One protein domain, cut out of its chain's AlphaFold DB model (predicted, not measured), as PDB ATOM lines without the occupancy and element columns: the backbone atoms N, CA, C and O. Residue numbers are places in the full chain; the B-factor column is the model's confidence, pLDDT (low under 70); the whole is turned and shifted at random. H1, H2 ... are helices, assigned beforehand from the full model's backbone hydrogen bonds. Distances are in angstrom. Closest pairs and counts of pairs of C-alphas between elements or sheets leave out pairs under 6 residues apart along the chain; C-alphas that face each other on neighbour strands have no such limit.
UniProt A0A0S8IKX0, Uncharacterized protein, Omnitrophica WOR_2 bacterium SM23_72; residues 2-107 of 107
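AT A GLANCE: This is residues 2 to 107 of the 107 residues of an uncharacterized protein of Omnitrophica WOR_2 bacterium SM23_72 (UniProt A0A0S8IKX0). H1 sticks out as a free arm from a body in which H2 and H4 pack on the long H3, both running back along it. The printed part has 106 residues with four named helices, H1 to H4 in order, and no named strand: all helix. It is loose, with a radius of gyration of the C-alphas of 16.7 A, and spans 48 by 45 by 27 A.

IN THESE COORDINATES: Find C-alpha 2 at (45.898, 59.944, -60.134); H1, residues 2 to 19, runs 25.8 A from there. Next come H2, residues 29 to 45, 25.0 A, and H3, residues 48 to 79, 46.5 A. H4, residues 86 to 105, runs 28.3 A to C-alpha 105 at (7.321, 67.117, -45.409).

HOW THE PARTS SIT: H1 touches no helix. H2 and H3 form a hairpin, opposite ways at a shallow tilt of 34 degrees, only just short of steep; H3 touches H2 with residues 51 to 59 alone, and their closest C-alphas, of Leu 42 and Ala 51, are 5.4 A apart. H3 and H4 form another, at 16 degrees; look at C-alphas 58 and 96, their closest, 6.7 A apart. H2 and H4 are apart. Every O i to N i+4 pair is within hydrogen-bond range in H1, H3 and H4; in H2, 11 of 13.

THE WHOLE: The C-alphas farthest apart, of Val 47 and Gly 80, span 48.9 A. The printed part has no cut and no long link. Look for pLDDT under 70 at residues 2 to 6, 8, 12 to 24 and 106 to 107.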
ATOM      1  N   ALA A   2      46.776  60.858 -59.380       62.53
ATOM      2  CA  ALA A   2      45.898  59.944 -60.134       62.53
ATOM      3  C   ALA A   2      45.723  58.547 -59.487       62.53
ATOM      4  O   ALA A   2      44.621  58.008 -59.480       62.53
ATOM      5  N   GLU A   3      46.774  57.987 -58.878       63.06
ATOM      6  CA  GLU A   3      46.719  56.662 -58.228       63.06
ATOM      7  C   GLU A   3      45.850  56.641 -56.962       63.06
ATOM      8  O   GLU A   3      45.088  55.706 -56.748       63.06
ATOM      9  N   GLN A   4      45.883  57.709 -56.156       65.00
ATOM     10  CA  GLN A   4      45.028  57.836 -54.968       65.00
ATOM     11  C   GLN A   4      43.540  57.886 -55.337       65.00
ATOM     12  O   GLN A   4      42.710  57.369 -54.596       65.00
ATOM     13  N   TRP A   5      43.201  58.459 -56.498       68.38
ATOM     14  CA  TRP A   5      41.823  58.519 -56.987       68.38
ATOM     15  C   TRP A   5      41.315  57.168 -57.498       68.38
ATOM     16  O   TRP A   5      40.158  56.821 -57.273       68.38
ATOM     17  N   LEU A   6      42.190  56.367 -58.113       69.38
ATOM     18  CA  LEU A   6      41.874  54.996 -58.525       69.38
ATOM     19  C   LEU A   6      41.629  54.071 -57.325       69.38
ATOM     20  O   LEU A   6      40.664  53.314 -57.346       69.38
ATOM     21  N   ILE A   7      42.440  54.187 -56.268       70.94
ATOM     22  CA  ILE A   7      42.271  53.401 -55.033       70.94
ATOM     23  C   ILE A   7      40.974  53.790 -54.315       70.94
ATOM     24  O   ILE A   7      40.230  52.927 -53.856       70.94
ATOM     25  N   LEU A   8      40.660  55.088 -54.237       67.56
ATOM     26  CA  LEU A   8      39.417  55.530 -53.603       67.56
ATOM     27  C   LEU A   8      38.192  55.054 -54.385       67.56
ATOM     28  O   LEU A   8      37.206  54.632 -53.784       67.56
ATOM     29  N   LYS A   9      38.273  55.088 -55.721       70.44
ATOM     30  CA  LYS A   9      37.216  54.598 -56.604       70.44
ATOM     31  C   LYS A   9      37.005  53.094 -56.441       70.44
ATOM     32  O   LYS A   9      35.854  52.695 -56.322       70.44
ATOM     33  N   SER A  10      38.066  52.283 -56.392       70.69
ATOM     34  CA  SER A  10      37.925  50.830 -56.227       70.69
ATOM     35  C   SER A  10      37.328  50.474 -54.868       70.69
ATOM     36  O   SER A  10      36.359  49.733 -54.817       70.69
ATOM     37  N   VAL A  11      37.796  51.089 -53.777       71.44
ATOM     38  CA  VAL A  11      37.246  50.836 -52.432       71.44
ATOM     39  C   VAL A  11      35.777  51.256 -52.333       71.44
ATOM     40  O   VAL A  11      34.980  50.557 -51.710       71.44
ATOM     41  N   PHE A  12      35.391  52.371 -52.961       67.62
ATOM     42  CA  PHE A  12      33.982  52.768 -53.028       67.62
ATOM     43  C   PHE A  12      33.145  51.803 -53.865       67.62
ATOM     44  O   PHE A  12      32.013  51.512 -53.492       67.62
ATOM     45  N   GLN A  13      33.684  51.327 -54.985       67.31
ATOM     46  CA  GLN A  13      32.982  50.440 -55.904       67.31
ATOM     47  C   GLN A  13      32.800  49.043 -55.290       67.31
ATOM     48  O   GLN A  13      31.677  48.550 -55.237       67.31
ATOM     49  N   ASP A  14      33.850  48.488 -54.686       63.88
ATOM     50  CA  ASP A  14      33.805  47.226 -53.939       63.88
ATOM     51  C   ASP A  14      32.916  47.352 -52.692       63.88
ATOM     52  O   ASP A  14      32.151  46.450 -52.351       63.88
ATOM     53  N   GLY A  15      32.975  48.489 -51.993       62.16
ATOM     54  CA  GLY A  15      32.098  48.777 -50.859       62.16
ATOM     55  C   GLY A  15      30.625  48.859 -51.264       62.16
ATOM     56  O   GLY A  15      29.755  48.364 -50.547       62.16
ATOM     57  N   TRP A  16      30.344  49.440 -52.432       60.22
ATOM     58  CA  TRP A  16      29.001  49.530 -52.999       60.22
ATOM     59  C   TRP A  16      28.466  48.160 -53.415       60.22
ATOM     60  O   TRP A  16      27.337  47.821 -53.067       60.22
ATOM     61  N   GLU A  17      29.280  47.340 -54.079       59.59
ATOM     62  CA  GLU A  17      28.912  45.965 -54.432       59.59
ATOM     63  C   GLU A  17      28.659  45.107 -53.185       59.59
ATOM     64  O   GLU A  17      27.668  44.379 -53.131       59.59
ATOM     65  N   ASN A  18      29.463  45.263 -52.130       56.59
ATOM     66  CA  ASN A  18      29.246  44.564 -50.860       56.59
ATOM     67  C   ASN A  18      27.958  45.015 -50.143       56.59
ATOM     68  O   ASN A  18      27.229  44.187 -49.591       56.59
ATOM     69  N   LEU A  19      27.625  46.310 -50.184       57.41
ATOM     70  CA  LEU A  19      26.334  46.819 -49.695       57.41
ATOM     71  C   LEU A  19      25.161  46.275 -50.523       57.41
ATOM     72  O   LEU A  19      24.108  45.955 -49.970       57.41
ATOM     73  N   LEU A  20      25.357  46.115 -51.833       57.22
ATOM     74  CA  LEU A  20      24.401  45.495 -52.750       57.22
ATOM     75  C   LEU A  20      24.324  43.966 -52.640       57.22
ATOM     76  O   LEU A  20      23.423  43.390 -53.239       57.22
ATOM     77  N   GLN A  21      25.196  43.313 -51.871       61.94
ATOM     78  CA  GLN A  21      25.116  41.878 -51.566       61.94
ATOM     79  C   GLN A  21      24.624  41.595 -50.143       61.94
ATOM     80  O   GLN A  21      24.238  40.468 -49.832       61.94
ATOM     81  N   LEU A  22      24.574  42.613 -49.279       63.06
ATOM     82  CA  LEU A  22      24.133  42.471 -47.896       63.06
ATOM     83  C   LEU A  22      22.686  41.970 -47.852       63.06
ATOM     84  O   LEU A  22      21.775  42.614 -48.370       63.06
ATOM     85  N   GLN A  23      22.488  40.796 -47.256       66.00
ATOM     86  CA  GLN A  23      21.167  40.241 -46.990       66.00
ATOM     87  C   GLN A  23      20.677  40.773 -45.642       66.00
ATOM     88  O   GLN A  23      21.315  40.561 -44.600       66.00
ATOM     89  N   PHE A  24      19.538  41.467 -45.644       68.50
ATOM     90  CA  PHE A  24      18.921  41.966 -44.418       68.50
ATOM     91  C   PHE A  24      18.132  40.833 -43.762       68.50
ATOM     92  O   PHE A  24      16.930  40.677 -43.953       68.50
ATOM     93  N   LEU A  25      18.843  39.989 -43.019       73.56
ATOM     94  CA  LEU A  25      18.260  38.873 -42.281       73.56
ATOM     95  C   LEU A  25      17.872  39.314 -40.870       73.56
ATOM     96  O   LEU A  25      18.612  40.043 -40.212       73.56
ATOM     97  N   PHE A  26      16.758  38.787 -40.362       71.38
ATOM     98  CA  PHE A  26      16.298  39.050 -38.994       71.38
ATOM     99  C   PHE A  26      17.353  38.694 -37.934       71.38
ATOM    100  O   PHE A  26      17.508  39.398 -36.941       71.38
ATOM    101  N   PHE A  27      18.116  37.625 -38.166       77.69
ATOM    102  CA  PHE A  27      19.168  37.163 -37.258       77.69
ATOM    103  C   PHE A  27      20.501  37.903 -37.423       77.69
ATOM    104  O   PHE A  27      21.450  37.596 -36.708       77.69
ATOM    105  N   ASN A  28      20.608  38.859 -38.355       78.44
ATOM    106  CA  ASN A  28      21.849  39.588 -38.582       78.44
ATOM    107  C   ASN A  28      22.001  40.720 -37.543       78.44
ATOM    108  O   ASN A  28      21.245  41.694 -37.588       78.44
ATOM    109  N   PRO A  29      22.980  40.655 -36.619       79.62
ATOM    110  CA  PRO A  29      23.162  41.696 -35.607       79.62
ATOM    111  C   PRO A  29      23.572  43.043 -36.220       79.62
ATOM    112  O   PRO A  29      23.183  44.090 -35.706       79.62
ATOM    113  N   LEU A  30      24.292  43.037 -37.351       81.31
ATOM    114  CA  LEU A  30      24.701  44.266 -38.037       81.31
ATOM    115  C   LEU A  30      23.498  45.034 -38.586       81.31
ATOM    116  O   LEU A  30      23.487  46.262 -38.537       81.31
ATOM    117  N   PHE A  31      22.461  44.327 -39.045       83.12
ATOM    118  CA  PHE A  31      21.221  44.952 -39.504       83.12
ATOM    119  C   PHE A  31      20.570  45.771 -38.385       83.12
ATOM    120  O   PHE A  31      20.274  46.952 -38.570       83.12
ATOM    121  N   TRP A  32      20.428  45.188 -37.194       85.00
ATOM    122  CA  TRP A  32      19.864  45.891 -36.042       85.00
ATOM    123  C   TRP A  32      20.750  47.036 -35.560       85.00
ATOM    124  O   TRP A  32      20.222  48.085 -35.198       85.00
ATOM    125  N   CYS A  33      22.079  46.892 -35.615       86.88
ATOM    126  CA  CYS A  33      22.993  48.000 -35.333       86.88
ATOM    127  C   CYS A  33      22.779  49.181 -36.293       86.88
ATOM    128  O   CYS A  33      22.729  50.323 -35.839       86.88
ATOM    129  N   ILE A  34      22.605  48.925 -37.594       86.50
ATOM    130  CA  ILE A  34      22.337  49.973 -38.592       86.50
ATOM    131  C   ILE A  34      20.988  50.651 -38.316       86.50
ATOM    132  O   ILE A  34      20.918  51.879 -38.290       86.50
ATOM    133  N   ILE A  35      19.931  49.876 -38.053       89.25
ATOM    134  CA  ILE A  35      18.603  50.417 -37.714       89.25
ATOM    135  C   ILE A  35      18.646  51.231 -36.412       89.25
ATOM    136  O   ILE A  35      18.025  52.288 -36.317       89.25
ATOM    137  N   PHE A  36      19.407  50.779 -35.416       89.75
ATOM    138  CA  PHE A  36      19.570  51.493 -34.153       89.75
ATOM    139  C   PHE A  36      20.335  52.811 -34.329       89.75
ATOM    140  O   PHE A  36      19.920  53.841 -33.798       89.75
ATOM    141  N   LEU A  37      21.406  52.812 -35.126       89.81
ATOM    142  CA  LEU A  37      22.119  54.038 -35.496       89.81
ATOM    143  C   LEU A  37      21.203  55.014 -36.243       89.81
ATOM    144  O   LEU A  37      21.172  56.199 -35.907       89.81
ATOM    145  N   LEU A  38      20.411  54.515 -37.197       88.12
ATOM    146  CA  LEU A  38      19.409  55.306 -37.914       88.12
ATOM    147  C   LEU A  38      18.415  55.952 -36.935       88.12
ATOM    148  O   LEU A  38      18.119  57.142 -37.048       88.12
ATOM    149  N   PHE A  39      17.947  55.195 -35.938       90.06
ATOM    150  CA  PHE A  39      17.053  55.706 -34.901       90.06
ATOM    151  C   PHE A  39      17.706  56.810 -34.068       90.06
ATOM    152  O   PHE A  39      17.076  57.846 -33.868       90.06
ATOM    153  N   ILE A  40      18.958  56.645 -33.626       89.75
ATOM    154  CA  ILE A  40      19.678  57.678 -32.856       89.75
ATOM    155  C   ILE A  40      19.768  58.988 -33.646       89.75
ATOM    156  O   ILE A  40      19.510  60.064 -33.099       89.75
ATOM    157  N   VAL A  41      20.112  58.907 -34.935       88.06
ATOM    158  CA  VAL A  41      20.222  60.085 -35.808       88.06
ATOM    159  C   VAL A  41      18.861  60.763 -35.971       88.06
ATOM    160  O   VAL A  41      18.744  61.975 -35.773       88.06
ATOM    161  N   LEU A  42      17.816  59.990 -36.271       86.06
ATOM    162  CA  LEU A  42      16.466  60.517 -36.473       86.06
ATOM    163  C   LEU A  42      15.834  61.046 -35.187       86.06
ATOM    164  O   LEU A  42      15.122  62.042 -35.234       86.06
ATOM    165  N   HIS A  43      16.122  60.441 -34.037       87.50
ATOM    166  CA  HIS A  43      15.641  60.899 -32.734       87.50
ATOM    167  C   HIS A  43      16.093  62.329 -32.416       87.50
ATOM    168  O   HIS A  43      15.405  63.065 -31.715       87.50
ATOM    169  N   ARG A  44      17.251  62.749 -32.938       85.56
ATOM    170  CA  ARG A  44      17.745  64.118 -32.754       85.56
ATOM    171  C   ARG A  44      16.974  65.145 -33.589       85.56
ATOM    172  O   ARG A  44      16.893  66.303 -33.193       85.56
ATOM    173  N   LEU A  45      16.438  64.735 -34.737       83.81
ATOM    174  CA  LEU A  45      15.747  65.613 -35.687       83.81
ATOM    175  C   LEU A  45      14.223  65.571 -35.501       83.81
ATOM    176  O   LEU A  45      13.524  66.560 -35.740       83.81
ATOM    177  N   TRP A  46      13.688  64.426 -35.080       84.25
ATOM    178  CA  TRP A  46      12.260  64.148 -35.005       84.25
ATOM    179  C   TRP A  46      11.790  63.781 -33.598       84.25
ATOM    180  O   TRP A  46      12.547  63.300 -32.768       84.25
ATOM    181  N   VAL A  47      10.492  63.980 -33.333       85.31
ATOM    182  CA  VAL A  47       9.843  63.509 -32.099       85.31
ATOM    183  C   VAL A  47      10.001  61.990 -32.013       85.31
ATOM    184  O   VAL A  47       9.764  61.293 -33.002       85.31
ATOM    185  N   THR A  48      10.325  61.476 -30.823       84.56
ATOM    186  CA  THR A  48      10.643  60.061 -30.555       84.56
ATOM    187  C   THR A  48       9.667  59.083 -31.212       84.56
ATOM    188  O   THR A  48      10.092  58.117 -31.841       84.56
ATOM    189  N   ARG A  49       8.356  59.360 -31.149       84.00
ATOM    190  CA  ARG A  49       7.313  58.518 -31.763       84.00
ATOM    191  C   ARG A  49       7.447  58.400 -33.288       84.00
ATOM    192  O   ARG A  49       7.225  57.322 -33.831       84.00
ATOM    193  N   HIS A  50       7.811  59.486 -33.968       80.69
ATOM    194  CA  HIS A  50       7.962  59.510 -35.426       80.69
ATOM    195  C   HIS A  50       9.254  58.815 -35.848       80.69
ATOM    196  O   HIS A  50       9.221  57.984 -36.750       80.69
ATOM    197  N   ALA A  51      10.361  59.096 -35.150       85.56
ATOM    198  CA  ALA A  51      11.638  58.425 -35.383       85.56
ATOM    199  C   ALA A  51      11.503  56.905 -35.214       85.56
ATOM    200  O   ALA A  51      11.901  56.159 -36.103       85.56
ATOM    201  N   PHE A  52      10.860  56.455 -34.129       86.81
ATOM    202  CA  PHE A  52      10.634  55.033 -33.868       86.81
ATOM    203  C   PHE A  52       9.778  54.376 -34.958       86.81
ATOM    204  O   PHE A  52      10.187  53.369 -35.537       86.81
ATOM    205  N   SER A  53       8.624  54.972 -35.280       87.69
ATOM    206  CA  SER A  53       7.711  54.466 -36.316       87.69
ATOM    207  C   SER A  53       8.399  54.360 -37.680       87.69
ATOM    208  O   SER A  53       8.303  53.330 -38.345       87.69
ATOM    209  N   PHE A  54       9.169  55.381 -38.065       86.62
ATOM    210  CA  PHE A  54       9.927  55.377 -39.311       86.62
ATOM    211  C   PHE A  54      11.003  54.286 -39.333       86.62
ATOM    212  O   PHE A  54      11.109  53.545 -40.311       86.62
ATOM    213  N   THR A  55      11.781  54.144 -38.255       89.75
ATOM    214  CA  THR A  55      12.818  53.102 -38.180       89.75
ATOM    215  C   THR A  55      12.235  51.696 -38.195       89.75
ATOM    216  O   THR A  55      12.786  50.819 -38.856       89.75
ATOM    217  N   LEU A  56      11.087  51.490 -37.544       89.31
ATOM    218  CA  LEU A  56      10.376  50.216 -37.561       89.31
ATOM    219  C   LEU A  56       9.862  49.895 -38.969       89.31
ATOM    220  O   LEU A  56      10.068  48.788 -39.462       89.31
ATOM    221  N   MET A  57       9.234  50.867 -39.637       88.50
ATOM    222  CA  MET A  57       8.734  50.703 -41.003       88.50
ATOM    223  C   MET A  57       9.877  50.428 -41.986       88.50
ATOM    224  O   MET A  57       9.767  49.534 -42.822       88.50
ATOM    225  N   THR A  58      11.004  51.123 -41.827       87.38
ATOM    226  CA  THR A  58      12.226  50.891 -42.607       87.38
ATOM    227  C   THR A  58      12.746  49.470 -42.412       87.38
ATOM    228  O   THR A  58      13.015  48.774 -43.390       87.38
ATOM    229  N   ALA A  59      12.837  49.006 -41.162       87.94
ATOM    230  CA  ALA A  59      13.282  47.651 -40.859       87.94
ATOM    231  C   ALA A  59      12.349  46.591 -41.470       87.94
ATOM    232  O   ALA A  59      12.825  45.639 -42.085       87.94
ATOM    233  N   LEU A  60      11.030  46.779 -41.356       88.81
ATOM    234  CA  LEU A  60      10.040  45.871 -41.939       88.81
ATOM    235  C   LEU A  60      10.142  45.803 -43.463       88.81
ATOM    236  O   LEU A  60      10.110  44.708 -44.015       88.81
ATOM    237  N   ILE A  61      10.304  46.943 -44.139       86.81
ATOM    238  CA  ILE A  61      10.454  46.986 -45.600       86.81
ATOM    239  C   ILE A  61      11.721  46.249 -46.032       86.81
ATOM    240  O   ILE A  61      11.658  45.422 -46.937       86.81
ATOM    241  N   LEU A  62      12.855  46.494 -45.372       85.25
ATOM    242  CA  LEU A  62      14.123  45.837 -45.712       85.25
ATOM    243  C   LEU A  62      14.073  44.316 -45.490       85.25
ATOM    244  O   LEU A  62      14.529  43.552 -46.346       85.25
ATOM    245  N   LEU A  63      13.470  43.869 -44.382       86.31
ATOM    246  CA  LEU A  63      13.251  42.445 -44.108       86.31
ATOM    247  C   LEU A  63      12.324  41.812 -45.153       86.31
ATOM    248  O   LEU A  63      12.633  40.755 -45.700       86.31
ATOM    249  N   PHE A  64      11.209  42.473 -45.459       84.88
ATOM    250  CA  PHE A  64      10.232  41.980 -46.427       84.88
ATOM    251  C   PHE A  64      10.823  41.876 -47.835       84.88
ATOM    252  O   PHE A  64      10.606  40.883 -48.521       84.88
ATOM    253  N   MET A  65      11.625  42.856 -48.250       82.50
ATOM    254  CA  MET A  65      12.298  42.840 -49.551       82.50
ATOM    255  C   MET A  65      13.331  41.716 -49.649       82.50
ATOM    256  O   MET A  65      13.417  41.073 -50.688       82.50
ATOM    257  N   THR A  66      14.044  41.416 -48.560       82.38
ATOM    258  CA  THR A  66      14.980  40.279 -48.512       82.38
ATOM    259  C   THR A  66      14.244  38.940 -48.622       82.38
ATOM    260  O   THR A  66      14.687  38.038 -49.329       82.38
ATOM    261  N   GLU A  67      13.085  38.808 -47.974       83.81
ATOM    262  CA  GLU A  67      12.238  37.615 -48.097       83.81
ATOM    263  C   GLU A  67      11.688  37.453 -49.524       83.81
ATOM    264  O   GLU A  67      11.692  36.349 -50.074       83.81
ATOM    265  N   ILE A  68      11.256  38.552 -50.152       84.19
ATOM    266  CA  ILE A  68      10.833  38.564 -51.558       84.19
ATOM    267  C   ILE A  68      11.992  38.133 -52.464       84.19
ATOM    268  O   ILE A  68      11.812  37.235 -53.284       84.19
ATOM    269  N   GLU A  69      13.174  38.728 -52.298       81.50
ATOM    270  CA  GLU A  69      14.376  38.409 -53.077       81.50
ATOM    271  C   GLU A  69      14.715  36.915 -52.986       81.50
ATOM    272  O   GLU A  69      14.896  36.261 -54.013       81.50
ATOM    273  N   ASN A  70      14.691  36.344 -51.778       81.69
ATOM    274  CA  ASN A  70      14.922  34.916 -51.564       81.69
ATOM    275  C   ASN A  70      13.874  34.042 -52.268       81.69
ATOM    276  O   ASN A  70      14.220  33.037 -52.892       81.69
ATOM    277  N   ARG A  71      12.590  34.413 -52.210       82.88
ATOM    278  CA  ARG A  71      11.522  33.652 -52.882       82.88
ATOM    279  C   ARG A  71      11.628  33.714 -54.398       82.88
ATOM    280  O   ARG A  71      11.474  32.681 -55.050       82.88
ATOM    281  N   PHE A  72      11.905  34.888 -54.957       81.56
ATOM    282  CA  PHE A  72      12.099  35.042 -56.397       81.56
ATOM    283  C   PHE A  72      13.352  34.308 -56.870       81.56
ATOM    284  O   PHE A  72      13.266  33.566 -57.843       81.56
ATOM    285  N   SER A  73      14.463  34.396 -56.135       77.44
ATOM    286  CA  SER A  73      15.676  33.604 -56.383       77.44
ATOM    287  C   SER A  73      15.370  32.104 -56.520       77.44
ATOM    288  O   SER A  73      15.760  31.477 -57.504       77.44
ATOM    289  N   ILE A  74      14.577  31.538 -55.603       80.50
ATOM    290  CA  ILE A  74      14.188  30.117 -55.643       80.50
ATOM    291  C   ILE A  74      13.291  29.793 -56.849       80.50
ATOM    292  O   ILE A  74      13.403  28.708 -57.425       80.50
ATOM    293  N   LEU A  75      12.379  30.693 -57.223       79.75
ATOM    294  CA  LEU A  75      11.484  30.497 -58.370       79.75
ATOM    295  C   LEU A  75      12.245  30.559 -59.699       79.75
ATOM    296  O   LEU A  75      12.056  29.685 -60.544       79.75
ATOM    297  N   PHE A  76      13.137  31.534 -59.855       78.44
ATOM    298  CA  PHE A  76      13.938  31.713 -61.064       78.44
ATOM    299  C   PHE A  76      15.022  30.637 -61.218       78.44
ATOM    300  O   PHE A  76      15.243  30.127 -62.316       78.44
ATOM    301  N   ALA A  77      15.599  30.162 -60.108       73.56
ATOM    302  CA  ALA A  77      16.476  28.990 -60.120       73.56
ATOM    303  C   ALA A  77      15.775  27.728 -60.661       73.56
ATOM    304  O   ALA A  77      16.426  26.863 -61.243       73.56
ATOM    305  N   LYS A  78      14.447  27.619 -60.500       75.25
ATOM    306  CA  LYS A  78      13.649  26.517 -61.062       75.25
ATOM    307  C   LYS A  78      13.253  26.735 -62.523       75.25
ATOM    308  O   LYS A  78      13.054  25.744 -63.220       75.25
ATOM    309  N   SER A  79      13.118  27.982 -62.981       75.50
ATOM    310  CA  SER A  79      12.798  28.296 -64.383       75.50
ATOM    311  C   SER A  79      14.027  28.335 -65.297       75.50
ATOM    312  O   SER A  79      13.868  28.315 -66.514       75.50
ATOM    313  N   GLY A  80      15.242  28.344 -64.734       71.38
ATOM    314  CA  GLY A  80      16.495  28.402 -65.497       71.38
ATOM    315  C   GLY A  80      16.852  29.808 -65.993       71.38
ATOM    316  O   GLY A  80      17.787  29.964 -66.775       71.38
ATOM    317  N   GLU A  81      16.126  30.828 -65.538       73.56
ATOM    318  CA  GLU A  81      16.377  32.231 -65.858       73.56
ATOM    319  C   GLU A  81      17.246  32.890 -64.774       73.56
ATOM    320  O   GLU A  81      17.136  32.588 -63.584       73.56
ATOM    321  N   VAL A  82      18.127  33.808 -65.183       71.19
ATOM    322  CA  VAL A  82      18.997  34.550 -64.260       71.19
ATOM    323  C   VAL A  82      18.210  35.718 -63.671       71.19
ATOM    324  O   VAL A  82      17.900  36.681 -64.369       71.19
ATOM    325  N   PHE A  83      17.884  35.631 -62.383       72.00
ATOM    326  CA  PHE A  83      17.242  36.718 -61.652       72.00
ATOM    327  C   PHE A  83      18.272  37.720 -61.133       72.00
ATOM    328  O   PHE A  83      19.184  37.342 -60.399       72.00
ATOM    329  N   ASP A  84      18.093  38.995 -61.476       74.19
ATOM    330  CA  ASP A  84      18.903  40.082 -60.933       74.19
ATOM    331  C   ASP A  84      18.205  40.715 -59.707       74.19
ATOM    332  O   ASP A  84      17.187  41.406 -59.857       74.19
ATOM    333  N   PRO A  85      18.725  40.509 -58.480       71.38
ATOM    334  CA  PRO A  85      18.143  41.063 -57.258       71.38
ATOM    335  C   PRO A  85      18.240  42.594 -57.165       71.38
ATOM    336  O   PRO A  85      17.545  43.207 -56.345       71.38
ATOM    337  N   SER A  86      19.061  43.237 -58.003       74.50
ATOM    338  CA  SER A  86      19.272  44.689 -57.974       74.50
ATOM    339  C   SER A  86      17.980  45.490 -58.189       74.50
ATOM    340  O   SER A  86      17.790  46.528 -57.549       74.50
ATOM    341  N   LEU A  87      17.046  44.986 -59.006       76.06
ATOM    342  CA  LEU A  87      15.759  45.637 -59.278       76.06
ATOM    343  C   LEU A  87      14.868  45.722 -58.033       76.06
ATOM    344  O   LEU A  87      14.301  46.780 -57.757       76.06
ATOM    345  N   ILE A  88      14.771  44.643 -57.247       78.44
ATOM    346  CA  ILE A  88      13.996  44.638 -55.992       78.44
ATOM    347  C   ILE A  88      14.602  45.637 -55.008       78.44
ATOM    348  O   ILE A  88      13.881  46.422 -54.388       78.44
ATOM    349  N   ARG A  89      15.933  45.650 -54.894       75.00
ATOM    350  CA  ARG A  89      16.650  46.567 -54.001       75.00
ATOM    351  C   ARG A  89      16.459  48.026 -54.416       75.00
ATOM    352  O   ARG A  89      16.232  48.870 -53.554       75.00
ATOM    353  N   LEU A  90      16.465  48.333 -55.713       78.94
ATOM    354  CA  LEU A  90      16.192  49.681 -56.221       78.94
ATOM    355  C   LEU A  90      14.771  50.140 -55.868       78.94
ATOM    356  O   LEU A  90      14.587  51.264 -55.399       78.94
ATOM    357  N   VAL A  91      13.776  49.259 -56.012       80.88
ATOM    358  CA  VAL A  91      12.390  49.531 -55.588       80.88
ATOM    359  C   VAL A  91      12.309  49.737 -54.069       80.88
ATOM    360  O   VAL A  91      11.632  50.660 -53.604       80.88
ATOM    361  N   ALA A  92      13.045  48.944 -53.285       78.56
ATOM    362  CA  ALA A  92      13.141  49.113 -51.838       78.56
ATOM    363  C   ALA A  92      13.711  50.494 -51.467       78.56
ATOM    364  O   ALA A  92      13.089  51.230 -50.705       78.56
ATOM    365  N   PHE A  93      14.834  50.903 -52.062       79.69
ATOM    366  CA  PHE A  93      15.415  52.225 -51.811       79.69
ATOM    367  C   PHE A  93      14.502  53.370 -52.264       79.69
ATOM    368  O   PHE A  93      14.356  54.350 -51.533       79.69
ATOM    369  N   ALA A  94      13.837  53.239 -53.414       82.31
ATOM    370  CA  ALA A  94      12.879  54.233 -53.895       82.31
ATOM    371  C   ALA A  94      11.692  54.391 -52.929       82.31
ATOM    372  O   ALA A  94      11.328  55.511 -52.572       82.31
ATOM    373  N   SER A  95      11.120  53.281 -52.450       82.75
ATOM    374  CA  SER A  95      10.026  53.314 -51.471       82.75
ATOM    375  C   SER A  95      10.455  53.924 -50.133       82.75
ATOM    376  O   SER A  95       9.732  54.759 -49.590       82.75
ATOM    377  N   LEU A  96      11.656  53.603 -49.640       84.50
ATOM    378  CA  LEU A  96      12.220  54.233 -48.444       84.50
ATOM    379  C   LEU A  96      12.428  55.739 -48.627       84.50
ATOM    380  O   LEU A  96      12.102  56.507 -47.724       84.50
ATOM    381  N   ALA A  97      12.912  56.174 -49.793       84.06
ATOM    382  CA  ALA A  97      13.073  57.592 -50.103       84.06
ATOM    383  C   ALA A  97      11.723  58.328 -50.102       84.06
ATOM    384  O   ALA A  97      11.610  59.402 -49.513       84.06
ATOM    385  N   VAL A  98      10.677  57.730 -50.686       85.19
ATOM    386  CA  VAL A  98       9.319  58.295 -50.647       85.19
ATOM    387  C   VAL A  98       8.805  58.378 -49.210       85.19
ATOM    388  O   VAL A  98       8.329  59.434 -48.803       85.19
ATOM    389  N   ILE A  99       8.938  57.315 -48.410       83.56
ATOM    390  CA  ILE A  99       8.496  57.315 -47.004       83.56
ATOM    391  C   ILE A  99       9.260  58.367 -46.195       83.56
ATOM    392  O   ILE A  99       8.666  59.054 -45.363       83.56
ATOM    393  N   PHE A 100      10.558  58.533 -46.456       83.12
ATOM    394  CA  PHE A 100      11.375  59.562 -45.821       83.12
ATOM    395  C   PHE A 100      10.881  60.970 -46.162       83.12
ATOM    396  O   PHE A 100      10.712  61.789 -45.258       83.12
ATOM    397  N   LEU A 101      10.585  61.246 -47.436       84.31
ATOM    398  CA  LEU A 101      10.011  62.525 -47.861       84.31
ATOM    399  C   LEU A 101       8.650  62.769 -47.204       84.31
ATOM    400  O   LEU A 101       8.435  63.830 -46.630       84.31
ATOM    401  N   VAL A 102       7.765  61.774 -47.212       83.12
ATOM    402  CA  VAL A 102       6.449  61.837 -46.556       83.12
ATOM    403  C   VAL A 102       6.604  62.199 -45.077       83.12
ATOM    404  O   VAL A 102       5.991  63.158 -44.621       83.12
ATOM    405  N   TYR A 103       7.471  61.512 -44.329       77.31
ATOM    406  CA  TYR A 103       7.695  61.815 -42.910       77.31
ATOM    407  C   TYR A 103       8.387  63.166 -42.658       77.31
ATOM    408  O   TYR A 103       8.206  63.746 -41.587       77.31
ATOM    409  N   THR A 104       9.175  63.663 -43.615       78.50
ATOM    410  CA  THR A 104       9.878  64.951 -43.500       78.50
ATOM    411  C   THR A 104       8.971  66.138 -43.827       78.50
ATOM    412  O   THR A 104       9.069  67.159 -43.156       78.50
ATOM    413  N   PHE A 105       8.115  66.015 -44.847       78.31
ATOM    414  CA  PHE A 105       7.321  67.117 -45.409       78.31
ATOM    415  C   PHE A 105       5.856  67.141 -44.959       78.31
ATOM    416  O   PHE A 105       5.234  68.196 -45.015       78.31
ATOM    417  N   ILE A 106       5.283  66.010 -44.529       63.84
ATOM    418  CA  ILE A 106       3.914  65.958 -43.960       63.84
ATOM    419  C   ILE A 106       3.935  66.299 -42.453       63.84
ATOM    420  O   ILE A 106       2.940  66.168 -41.741       63.84
ATOM    421  N   ARG A 107       5.079  66.767 -41.962       48.97
ATOM    422  CA  ARG A 107       5.311  67.234 -40.604       48.97
ATOM    423  C   ARG A 107       5.453  68.748 -40.585       48.97
ATOM    424  O   ARG A 107       5.023  69.334 -39.569       48.97
TER     425      ARG A 107